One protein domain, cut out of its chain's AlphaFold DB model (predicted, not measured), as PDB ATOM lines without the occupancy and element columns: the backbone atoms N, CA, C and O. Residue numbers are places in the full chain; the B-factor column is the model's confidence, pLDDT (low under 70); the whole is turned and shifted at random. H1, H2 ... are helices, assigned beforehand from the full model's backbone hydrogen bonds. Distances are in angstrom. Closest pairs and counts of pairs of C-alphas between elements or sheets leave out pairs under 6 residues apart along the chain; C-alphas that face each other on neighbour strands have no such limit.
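What this domain is: This is residues 92 to 153 of the 183 residues of an uncharacterized protein of Amphimedon queenslandica (UniProt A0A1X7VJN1). A long helix, H2, runs through the middle, with the short helix H1 packed on one side near the end of H2 and the longer helix H4 crossing H2 steeply, largely on the other side. The five-residue helix H3 makes the corner where the chain turns from H2 into H4, and the unnamed stretch of residues 101 to 113 loops from H1 to the start of H2. The printed part has 62 residues with four named helices, in the order H1, H2, H3, H4, and no named strand; the class is all helix. The whole is compact, with a radius of gyration of the C-alphas of 11.5 A and spans of 30 by 29 by 17 A.

Where its parts are: H2, the longest helix, holds residues 114 to 129 and is 22.9 A long from first to last C-alpha; it begins at C-alpha 114, at (236.945, 254.202, 202.764). H4 holds residues 137 to 151, is 21.2 A long, and ends at C-alpha 151, at (237.285, 250.617, 214.525). H1 holds residues 94 to 100 and begins at C-alpha 94, at (236.904, 274.875, 212.210). H3 holds residues 131 to 135.

How they stand to each other: H2 is the hub, touching the three other helices. H2 and H4 touch, with the C-alphas of Ala 122 and Ala 144 closest at 5.1 A. They run opposite ways at a steep tilt of 63 degrees. H1 touches H2 with residues 124 to 128 of H2 alone, and the closest C-alphas, those of Lys 98 and Gln 124, are 5.1 A apart. H1 and H2 run opposite ways at a steep tilt of 55 degrees. H3 and H2 only just touch, with 3 pairs of C-alphas within 8 A, and only at the corner; the closest C-alphas are those of Cys 127 and Lys 133, at 6.0 A. H3 and H4 likewise only just touch, with 3 such pairs, and only at the corner; the closest C-alphas are those of Lys 133 and Leu 140, at 6.1 A. H1 and H3 are close but not clearly touching, with the closest C-alphas, those of Ala 100 and Leu 134, 7.1 A apart. H1 and H4 are apart. Each O i to N i+4 pair is within hydrogen-bond range in H1, H2 and H4; in H3 it is 0 of 1, while 2 of 2 O i to N i+3 pairs are within range.

The domain as a whole: The two C-alphas farthest apart are those of Ser 92 and Glu 153, at 34.0 A. The printed part has no cut. The link from H1 to H2, 13 residues, is long, and its C-alphas lie 5 to 21 A from the mean of all C-alphas; the links from H2 to H3 and from H3 to H4 are tight. The mean pLDDT of the printed part is 89.8, and residue 92 is the one printed residue under 70.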
ATOM      1  N   SER A  92     241.878 279.391 214.804       64.50
ATOM      2  CA  SER A  92     241.496 279.183 213.401       64.50
ATOM      3  C   SER A  92     240.093 278.593 213.283       64.50
ATOM      4  O   SER A  92     239.784 277.616 213.966       64.50
ATOM      5  N   ASP A  93     239.300 279.121 212.350       84.81
ATOM      6  CA  ASP A  93     237.996 278.578 211.972       84.81
ATOM      7  C   ASP A  93     238.020 277.044 211.841       84.81
ATOM      8  O   ASP A  93     238.959 276.478 211.263       84.81
ATOM      9  N   PRO A  94     236.962 276.336 212.280       85.00
ATOM     10  CA  PRO A  94     236.904 274.875 212.210       85.00
ATOM     11  C   PRO A  94     237.050 274.355 210.771       85.00
ATOM     12  O   PRO A  94     237.516 273.236 210.553       85.00
ATOM     13  N   VAL A  95     236.689 275.170 209.777       88.19
ATOM     14  CA  VAL A  95     236.884 274.879 208.352       88.19
ATOM     15  C   VAL A  95     238.372 274.870 207.987       88.19
ATOM     16  O   VAL A  95     238.832 273.938 207.323       88.19
ATOM     17  N   ALA A  96     239.140 275.854 208.461       88.31
ATOM     18  CA  ALA A  96     240.579 275.939 208.227       88.31
ATOM     19  C   ALA A  96     241.330 274.792 208.921       88.31
ATOM     20  O   ALA A  96     242.188 274.162 208.300       88.31
ATOM     21  N   ILE A  97     240.942 274.444 210.156       88.31
ATOM     22  CA  ILE A  97     241.496 273.288 210.883       88.31
ATOM     23  C   ILE A  97     241.260 272.000 210.095       88.31
ATOM     24  O   ILE A  97     242.188 271.219 209.888       88.31
ATOM     25  N   LYS A  98     240.031 271.778 209.613       89.69
ATOM     26  CA  LYS A  98     239.696 270.575 208.839       89.69
ATOM     27  C   LYS A  98     240.487 270.484 207.536       89.69
ATOM     28  O   LYS A  98     240.961 269.401 207.179       89.69
ATOM     29  N   ALA A  99     240.654 271.607 206.840       88.81
ATOM     30  CA  ALA A  99     241.451 271.671 205.621       88.81
ATOM     31  C   ALA A  99     242.932 271.358 205.900       88.81
ATOM     32  O   ALA A  99     243.525 270.539 205.196       88.81
ATOM     33  N   ALA A 100     243.503 271.935 206.962       88.06
ATOM     34  CA  ALA A 100     244.889 271.706 207.368       88.06
ATOM     35  C   ALA A 100     245.138 270.276 207.887       88.06
ATOM     36  O   ALA A 100     246.206 269.715 207.656       88.06
ATOM     37  N   ALA A 101     244.146 269.660 208.535       92.38
ATOM     38  CA  ALA A 101     244.220 268.298 209.073       92.38
ATOM     39  C   ALA A 101     244.023 267.194 208.015       92.38
ATOM     40  O   ALA A 101     244.038 266.006 208.346       92.38
ATOM     41  N   THR A 102     243.793 267.549 206.747       93.81
ATOM     42  CA  THR A 102     243.521 266.573 205.685       93.81
ATOM     43  C   THR A 102     244.808 265.877 205.234       93.81
ATOM     44  O   THR A 102     245.659 266.482 204.586       93.81
ATOM     45  N   ILE A 103     244.912 264.576 205.525       93.50
ATOM     46  CA  ILE A 103     246.091 263.740 205.240       93.50
ATOM     47  C   ILE A 103     246.095 263.265 203.781       93.50
ATOM     48  O   ILE A 103     247.074 263.425 203.054       93.50
ATOM     49  N   TYR A 104     244.991 262.664 203.337       93.56
ATOM     50  CA  TYR A 104     244.834 262.171 201.973       93.56
ATOM     51  C   TYR A 104     243.999 263.147 201.154       93.56
ATOM     52  O   TYR A 104     242.821 263.363 201.436       93.56
ATOM     53  N   LYS A 105     244.590 263.711 200.102       91.88
ATOM     54  CA  LYS A 105     243.881 264.585 199.161       91.88
ATOM     55  C   LYS A 105     243.214 263.759 198.063       91.88
ATOM     56  O   LYS A 105     243.755 262.742 197.626       91.88
ATOM     57  N   LYS A 106     242.044 264.208 197.604       89.38
ATOM     58  CA  LYS A 106     241.365 263.611 196.449       89.38
ATOM     59  C   LYS A 106     242.254 263.780 195.213       89.38
ATOM     60  O   LYS A 106     242.704 264.885 194.933       89.38
ATOM     61  N   GLN A 107     242.515 262.684 194.508       86.50
ATOM     62  CA  GLN A 107     243.233 262.695 193.235       86.50
ATOM     63  C   GLN A 107     242.217 262.637 192.090       86.50
ATOM     64  O   GLN A 107     241.205 261.947 192.207       86.50
ATOM     65  N   ASP A 108     242.496 263.310 190.973       79.06
ATOM     66  CA  ASP A 108     241.571 263.371 189.827       79.06
ATOM     67  C   ASP A 108     241.283 261.995 189.211       79.06
ATOM     68  O   ASP A 108     240.210 261.758 188.663       79.06
ATOM     69  N   ILE A 109     242.239 261.071 189.325       87.81
ATOM     70  CA  ILE A 109     242.195 259.763 188.661       87.81
ATOM     71  C   ILE A 109     241.531 258.695 189.541       87.81
ATOM     72  O   ILE A 109     240.944 257.746 189.022       87.81
ATOM     73  N   ARG A 110     241.635 258.797 190.875       88.44
ATOM     74  CA  ARG A 110     241.134 257.766 191.799       88.44
ATOM     75  C   ARG A 110     240.439 258.381 193.012       88.44
ATOM     76  O   ARG A 110     241.023 259.246 193.668       88.44
ATOM     77  N   PRO A 111     239.229 257.904 193.359       92.38
ATOM     78  CA  PRO A 111     238.575 258.315 194.591       92.38
ATOM     79  C   PRO A 111     239.350 257.802 195.809       92.38
ATOM     80  O   PRO A 111     240.052 256.789 195.742       92.38
ATOM     81  N   LEU A 112     239.187 258.495 196.936       93.12
ATOM     82  CA  LEU A 112     239.722 258.042 198.214       93.12
ATOM     83  C   LEU A 112     239.060 256.724 198.625       93.12
ATOM     84  O   LEU A 112     237.853 256.538 198.464       93.12
ATOM     85  N   THR A 113     239.853 255.811 199.180       92.31
ATOM     86  CA  THR A 113     239.317 254.584 199.773       92.31
ATOM     87  C   THR A 113     238.566 254.908 201.064       92.31
ATOM     88  O   THR A 113     238.853 255.903 201.728       92.31
ATOM     89  N   GLN A 114     237.643 254.036 201.481       90.94
ATOM     90  CA  GLN A 114     236.945 254.202 202.764       90.94
ATOM     91  C   GLN A 114     237.915 254.321 203.947       90.94
ATOM     92  O   GLN A 114     237.671 255.088 204.870       90.94
ATOM     93  N   TYR A 115     239.035 253.596 203.904       91.25
ATOM     94  CA  TYR A 115     240.077 253.692 204.922       91.25
ATOM     95  C   TYR A 115     240.718 255.087 204.962       91.25
ATOM     96  O   TYR A 115     240.869 255.669 206.031       91.25
ATOM     97  N   GLN A 116     241.046 255.652 203.797       93.00
ATOM     98  CA  GLN A 116     241.618 256.998 203.697       93.00
ATOM     99  C   GLN A 116     240.637 258.080 204.158       93.00
ATOM    100  O   GLN A 116     241.048 259.015 204.840       93.00
ATOM    101  N   ILE A 117     239.352 257.932 203.824       94.19
ATOM    102  CA  ILE A 117     238.287 258.830 204.289       94.19
ATOM    103  C   ILE A 117     238.216 258.801 205.819       94.19
ATOM    104  O   ILE A 117     238.334 259.847 206.448       94.19
ATOM    105  N   LYS A 118     238.151 257.606 206.420       94.50
ATOM    106  CA  LYS A 118     238.127 257.447 207.882       94.50
ATOM    107  C   LYS A 118     239.370 258.019 208.566       94.50
ATOM    108  O   LYS A 118     239.255 258.601 209.641       94.50
ATOM    109  N   ILE A 119     240.555 257.887 207.961       94.88
ATOM    110  CA  ILE A 119     241.775 258.511 208.499       94.88
ATOM    111  C   ILE A 119     241.661 260.035 208.483       94.88
ATOM    112  O   ILE A 119     242.004 260.669 209.477       94.88
ATOM    113  N   ASN A 120     241.183 260.621 207.383       95.69
ATOM    114  CA  ASN A 120     240.996 262.067 207.304       95.69
ATOM    115  C   ASN A 120     239.991 262.555 208.355       95.69
ATOM    116  O   ASN A 120     240.273 263.525 209.047       95.69
ATOM    117  N   GLU A 121     238.860 261.867 208.517       94.94
ATOM    118  CA  GLU A 121     237.854 262.191 209.539       94.94
ATOM    119  C   GLU A 121     238.441 262.113 210.958       94.94
ATOM    120  O   GLU A 121     238.283 263.040 211.752       94.94
ATOM    121  N   ALA A 122     239.186 261.048 211.267       94.94
ATOM    122  CA  ALA A 122     239.848 260.898 212.561       94.94
ATOM    123  C   ALA A 122     240.880 262.012 212.811       94.94
ATOM    124  O   ALA A 122     240.905 262.597 213.893       94.94
ATOM    125  N   ALA A 123     241.699 262.348 211.810       95.12
ATOM    126  CA  ALA A 123     242.691 263.417 211.907       95.12
ATOM    127  C   ALA A 123     242.043 264.792 212.133       95.12
ATOM    128  O   ALA A 123     242.499 265.558 212.985       95.12
ATOM    129  N   GLN A 124     240.949 265.082 211.423       94.88
ATOM    130  CA  GLN A 124     240.167 266.302 211.608       94.88
ATOM    131  C   GLN A 124     239.607 266.394 213.027       94.88
ATOM    132  O   GLN A 124     239.795 267.415 213.679       94.88
ATOM    133  N   ASN A 125     238.999 265.323 213.538       93.88
ATOM    134  CA  ASN A 125     238.451 265.297 214.897       93.88
ATOM    135  C   ASN A 125     239.536 265.522 215.959       93.88
ATOM    136  O   ASN A 125     239.342 266.311 216.880       93.88
ATOM    137  N   ILE A 126     240.709 264.900 215.794       93.44
ATOM    138  CA  ILE A 126     241.855 265.115 216.684       93.44
ATOM    139  C   ILE A 126     242.281 266.593 216.691       93.44
ATOM    140  O   ILE A 126     242.566 267.139 217.759       93.44
ATOM    141  N   CYS A 127     242.336 267.235 215.521       92.31
ATOM    142  CA  CYS A 127     242.775 268.627 215.397       92.31
ATOM    143  C   CYS A 127     241.713 269.637 215.843       92.31
ATOM    144  O   CYS A 127     242.076 270.701 216.329       92.31
ATOM    145  N   LEU A 128     240.424 269.307 215.722       90.94
ATOM    146  CA  LEU A 128     239.339 270.126 216.270       90.94
ATOM    147  C   LEU A 128     239.401 270.187 217.799       90.94
ATOM    148  O   LEU A 128     239.121 271.231 218.372       90.94
ATOM    149  N   SER A 129     239.787 269.089 218.458       90.00
ATOM    150  CA  SER A 129     239.992 269.082 219.910       90.00
ATOM    151  C   SER A 129     241.335 269.687 220.322       90.00
ATOM    152  O   SER A 129     241.424 270.303 221.375       90.00
ATOM    153  N   ASN A 130     242.391 269.468 219.532       89.38
ATOM    154  CA  ASN A 130     243.754 269.895 219.850       89.38
ATOM    155  C   ASN A 130     244.477 270.409 218.590       89.38
ATOM    156  O   ASN A 130     245.195 269.635 217.938       89.38
ATOM    157  N   PRO A 131     244.345 271.705 218.248       86.56
ATOM    158  CA  PRO A 131     244.914 272.267 217.021       86.56
ATOM    159  C   PRO A 131     246.447 272.196 216.981       86.56
ATOM    160  O   PRO A 131     247.032 272.072 215.905       86.56
ATOM    161  N   SER A 132     247.117 272.139 218.136       86.94
ATOM    162  CA  SER A 132     248.577 271.985 218.247       86.94
ATOM    163  C   SER A 132     249.126 270.738 217.542       86.94
ATOM    164  O   SER A 132     250.296 270.711 217.159       86.94
ATOM    165  N   LYS A 133     248.296 269.707 217.322       85.56
ATOM    166  CA  LYS A 133     248.700 268.491 216.600       85.56
ATOM    167  C   LYS A 133     248.923 268.714 215.102       85.56
ATOM    168  O   LYS A 133     249.631 267.913 214.493       85.56
ATOM    169  N   LEU A 134     248.430 269.817 214.532       88.00
ATOM    170  CA  LEU A 134     248.702 270.198 213.141       88.00
ATOM    171  C   LEU A 134     250.190 270.454 212.874       88.00
ATOM    172  O   LEU A 134     250.651 270.230 211.757       88.00
ATOM    173  N   ARG A 135     250.965 270.858 213.892       88.44
ATOM    174  CA  ARG A 135     252.422 271.035 213.763       88.44
ATOM    175  C   ARG A 135     253.148 269.729 213.435       88.44
ATOM    176  O   ARG A 135     254.129 269.747 212.701       88.44
ATOM    177  N   ASN A 136     252.657 268.603 213.956       90.06
ATOM    178  CA  ASN A 136     253.320 267.304 213.866       90.06
ATOM    179  C   ASN A 136     252.488 266.331 213.026       90.06
ATOM    180  O   ASN A 136     251.803 265.452 213.553       90.06
ATOM    181  N   HIS A 137     252.583 266.463 211.701       88.44
ATOM    182  CA  HIS A 137     251.807 265.647 210.761       88.44
ATOM    183  C   HIS A 137     252.029 264.130 210.933       88.44
ATOM    184  O   HIS A 137     251.084 263.350 210.828       88.44
ATOM    185  N   SER A 138     253.257 263.690 211.233       91.69
ATOM    186  CA  SER A 138     253.568 262.271 211.479       91.69
ATOM    187  C   SER A 138     252.817 261.715 212.693       91.69
ATOM    188  O   SER A 138     252.140 260.694 212.582       91.69
ATOM    189  N   ALA A 139     252.870 262.421 213.825       91.31
ATOM    190  CA  ALA A 139     252.176 262.036 215.052       91.31
ATOM    191  C   ALA A 139     250.648 262.071 214.882       91.31
ATOM    192  O   ALA A 139     249.938 261.210 215.404       91.31
ATOM    193  N   LEU A 140     250.133 263.039 214.116       93.00
ATOM    194  CA  LEU A 140     248.715 263.111 213.766       93.00
ATOM    195  C   LEU A 140     248.274 261.889 212.945       93.00
ATOM    196  O   LEU A 140     247.235 261.299 213.238       93.00
ATOM    197  N   LEU A 141     249.077 261.482 211.959       94.88
ATOM    198  CA  LEU A 141     248.809 260.304 211.136       94.88
ATOM    199  C   LEU A 141     248.792 259.015 211.962       94.88
ATOM    200  O   LEU A 141     247.912 258.179 211.765       94.88
ATOM    201  N   GLU A 142     249.755 258.829 212.864       94.88
ATOM    202  CA  GLU A 142     249.805 257.647 213.731       94.88
ATOM    203  C   GLU A 142     248.609 257.587 214.679       94.88
ATOM    204  O   GLU A 142     247.956 256.545 214.775       94.88
ATOM    205  N   ALA A 143     248.256 258.714 215.303       92.62
ATOM    206  CA  ALA A 143     247.080 258.803 216.160       92.62
ATOM    207  C   ALA A 143     245.784 258.505 215.386       92.62
ATOM    208  O   ALA A 143     244.955 257.719 215.844       92.62
ATOM    209  N   ALA A 144     245.625 259.070 214.186       94.50
ATOM    210  CA  ALA A 144     244.466 258.805 213.337       94.50
ATOM    211  C   ALA A 144     244.393 257.326 212.916       94.50
ATOM    212  O   ALA A 144     243.329 256.710 212.991       94.50
ATOM    213  N   LYS A 145     245.524 256.717 212.534       93.75
ATOM    214  CA  LYS A 145     245.597 255.283 212.215       93.75
ATOM    215  C   LYS A 145     245.229 254.408 213.403       93.75
ATOM    216  O   LYS A 145     244.543 253.415 213.197       93.75
ATOM    217  N   ALA A 146     245.662 254.746 214.616       92.81
ATOM    218  CA  ALA A 146     245.324 253.976 215.810       92.81
ATOM    219  C   ALA A 146     243.802 253.922 216.027       92.81
ATOM    220  O   ALA A 146     243.250 252.836 216.195       92.81
ATOM    221  N   ILE A 147     243.117 255.065 215.909       92.06
ATOM    222  CA  ILE A 147     241.650 255.158 216.034       92.06
ATOM    223  C   ILE A 147     240.949 254.356 214.932       92.06
ATOM    224  O   ILE A 147     240.013 253.593 215.188       92.06
ATOM    225  N   VAL A 148     241.400 254.504 213.683       92.88
ATOM    226  CA  VAL A 148     240.781 253.799 212.558       92.88
ATOM    227  C   VAL A 148     241.045 252.303 212.649       92.88
ATOM    228  O   VAL A 148     240.122 251.532 212.462       92.88
ATOM    229  N   ASN A 149     242.249 251.855 212.988       88.94
ATOM    230  CA  ASN A 149     242.561 250.427 213.075       88.94
ATOM    231  C   ASN A 149     241.803 249.729 214.215       88.94
ATOM    232  O   ASN A 149     241.486 248.551 214.085       88.94
ATOM    233  N   GLN A 150     241.478 250.441 215.298       86.00
ATOM    234  CA  GLN A 150     240.613 249.922 216.363       86.00
ATOM    235  C   GLN A 150     239.154 249.748 215.914       86.00
ATOM    236  O   GLN A 150     238.459 248.869 216.411       86.00
ATOM    237  N   SER A 151     238.686 250.576 214.977       78.56
ATOM    238  CA  SER A 151     237.285 250.617 214.525       78.56
ATOM    239  C   SER A 151     237.057 250.034 213.123       78.56
ATOM    240  O   SER A 151     235.917 249.890 212.676       78.56
ATOM    241  N   TYR A 152     238.124 249.723 212.389       75.25
ATOM    242  CA  TYR A 152     238.071 249.218 211.025       75.25
ATOM    243  C   TYR A 152     238.202 247.702 211.031       75.25
ATOM    244  O   TYR A 152     239.297 247.141 211.008       75.25
ATOM    245  N   GLU A 153     237.054 247.036 211.023       77.75
ATOM    246  CA  GLU A 153     236.997 245.595 210.856       77.75
ATOM    247  C   GLU A 153     237.380 245.229 209.417       77.75
ATOM    248  O   GLU A 153     236.648 245.473 208.452       77.75
TER     249      GLU A 153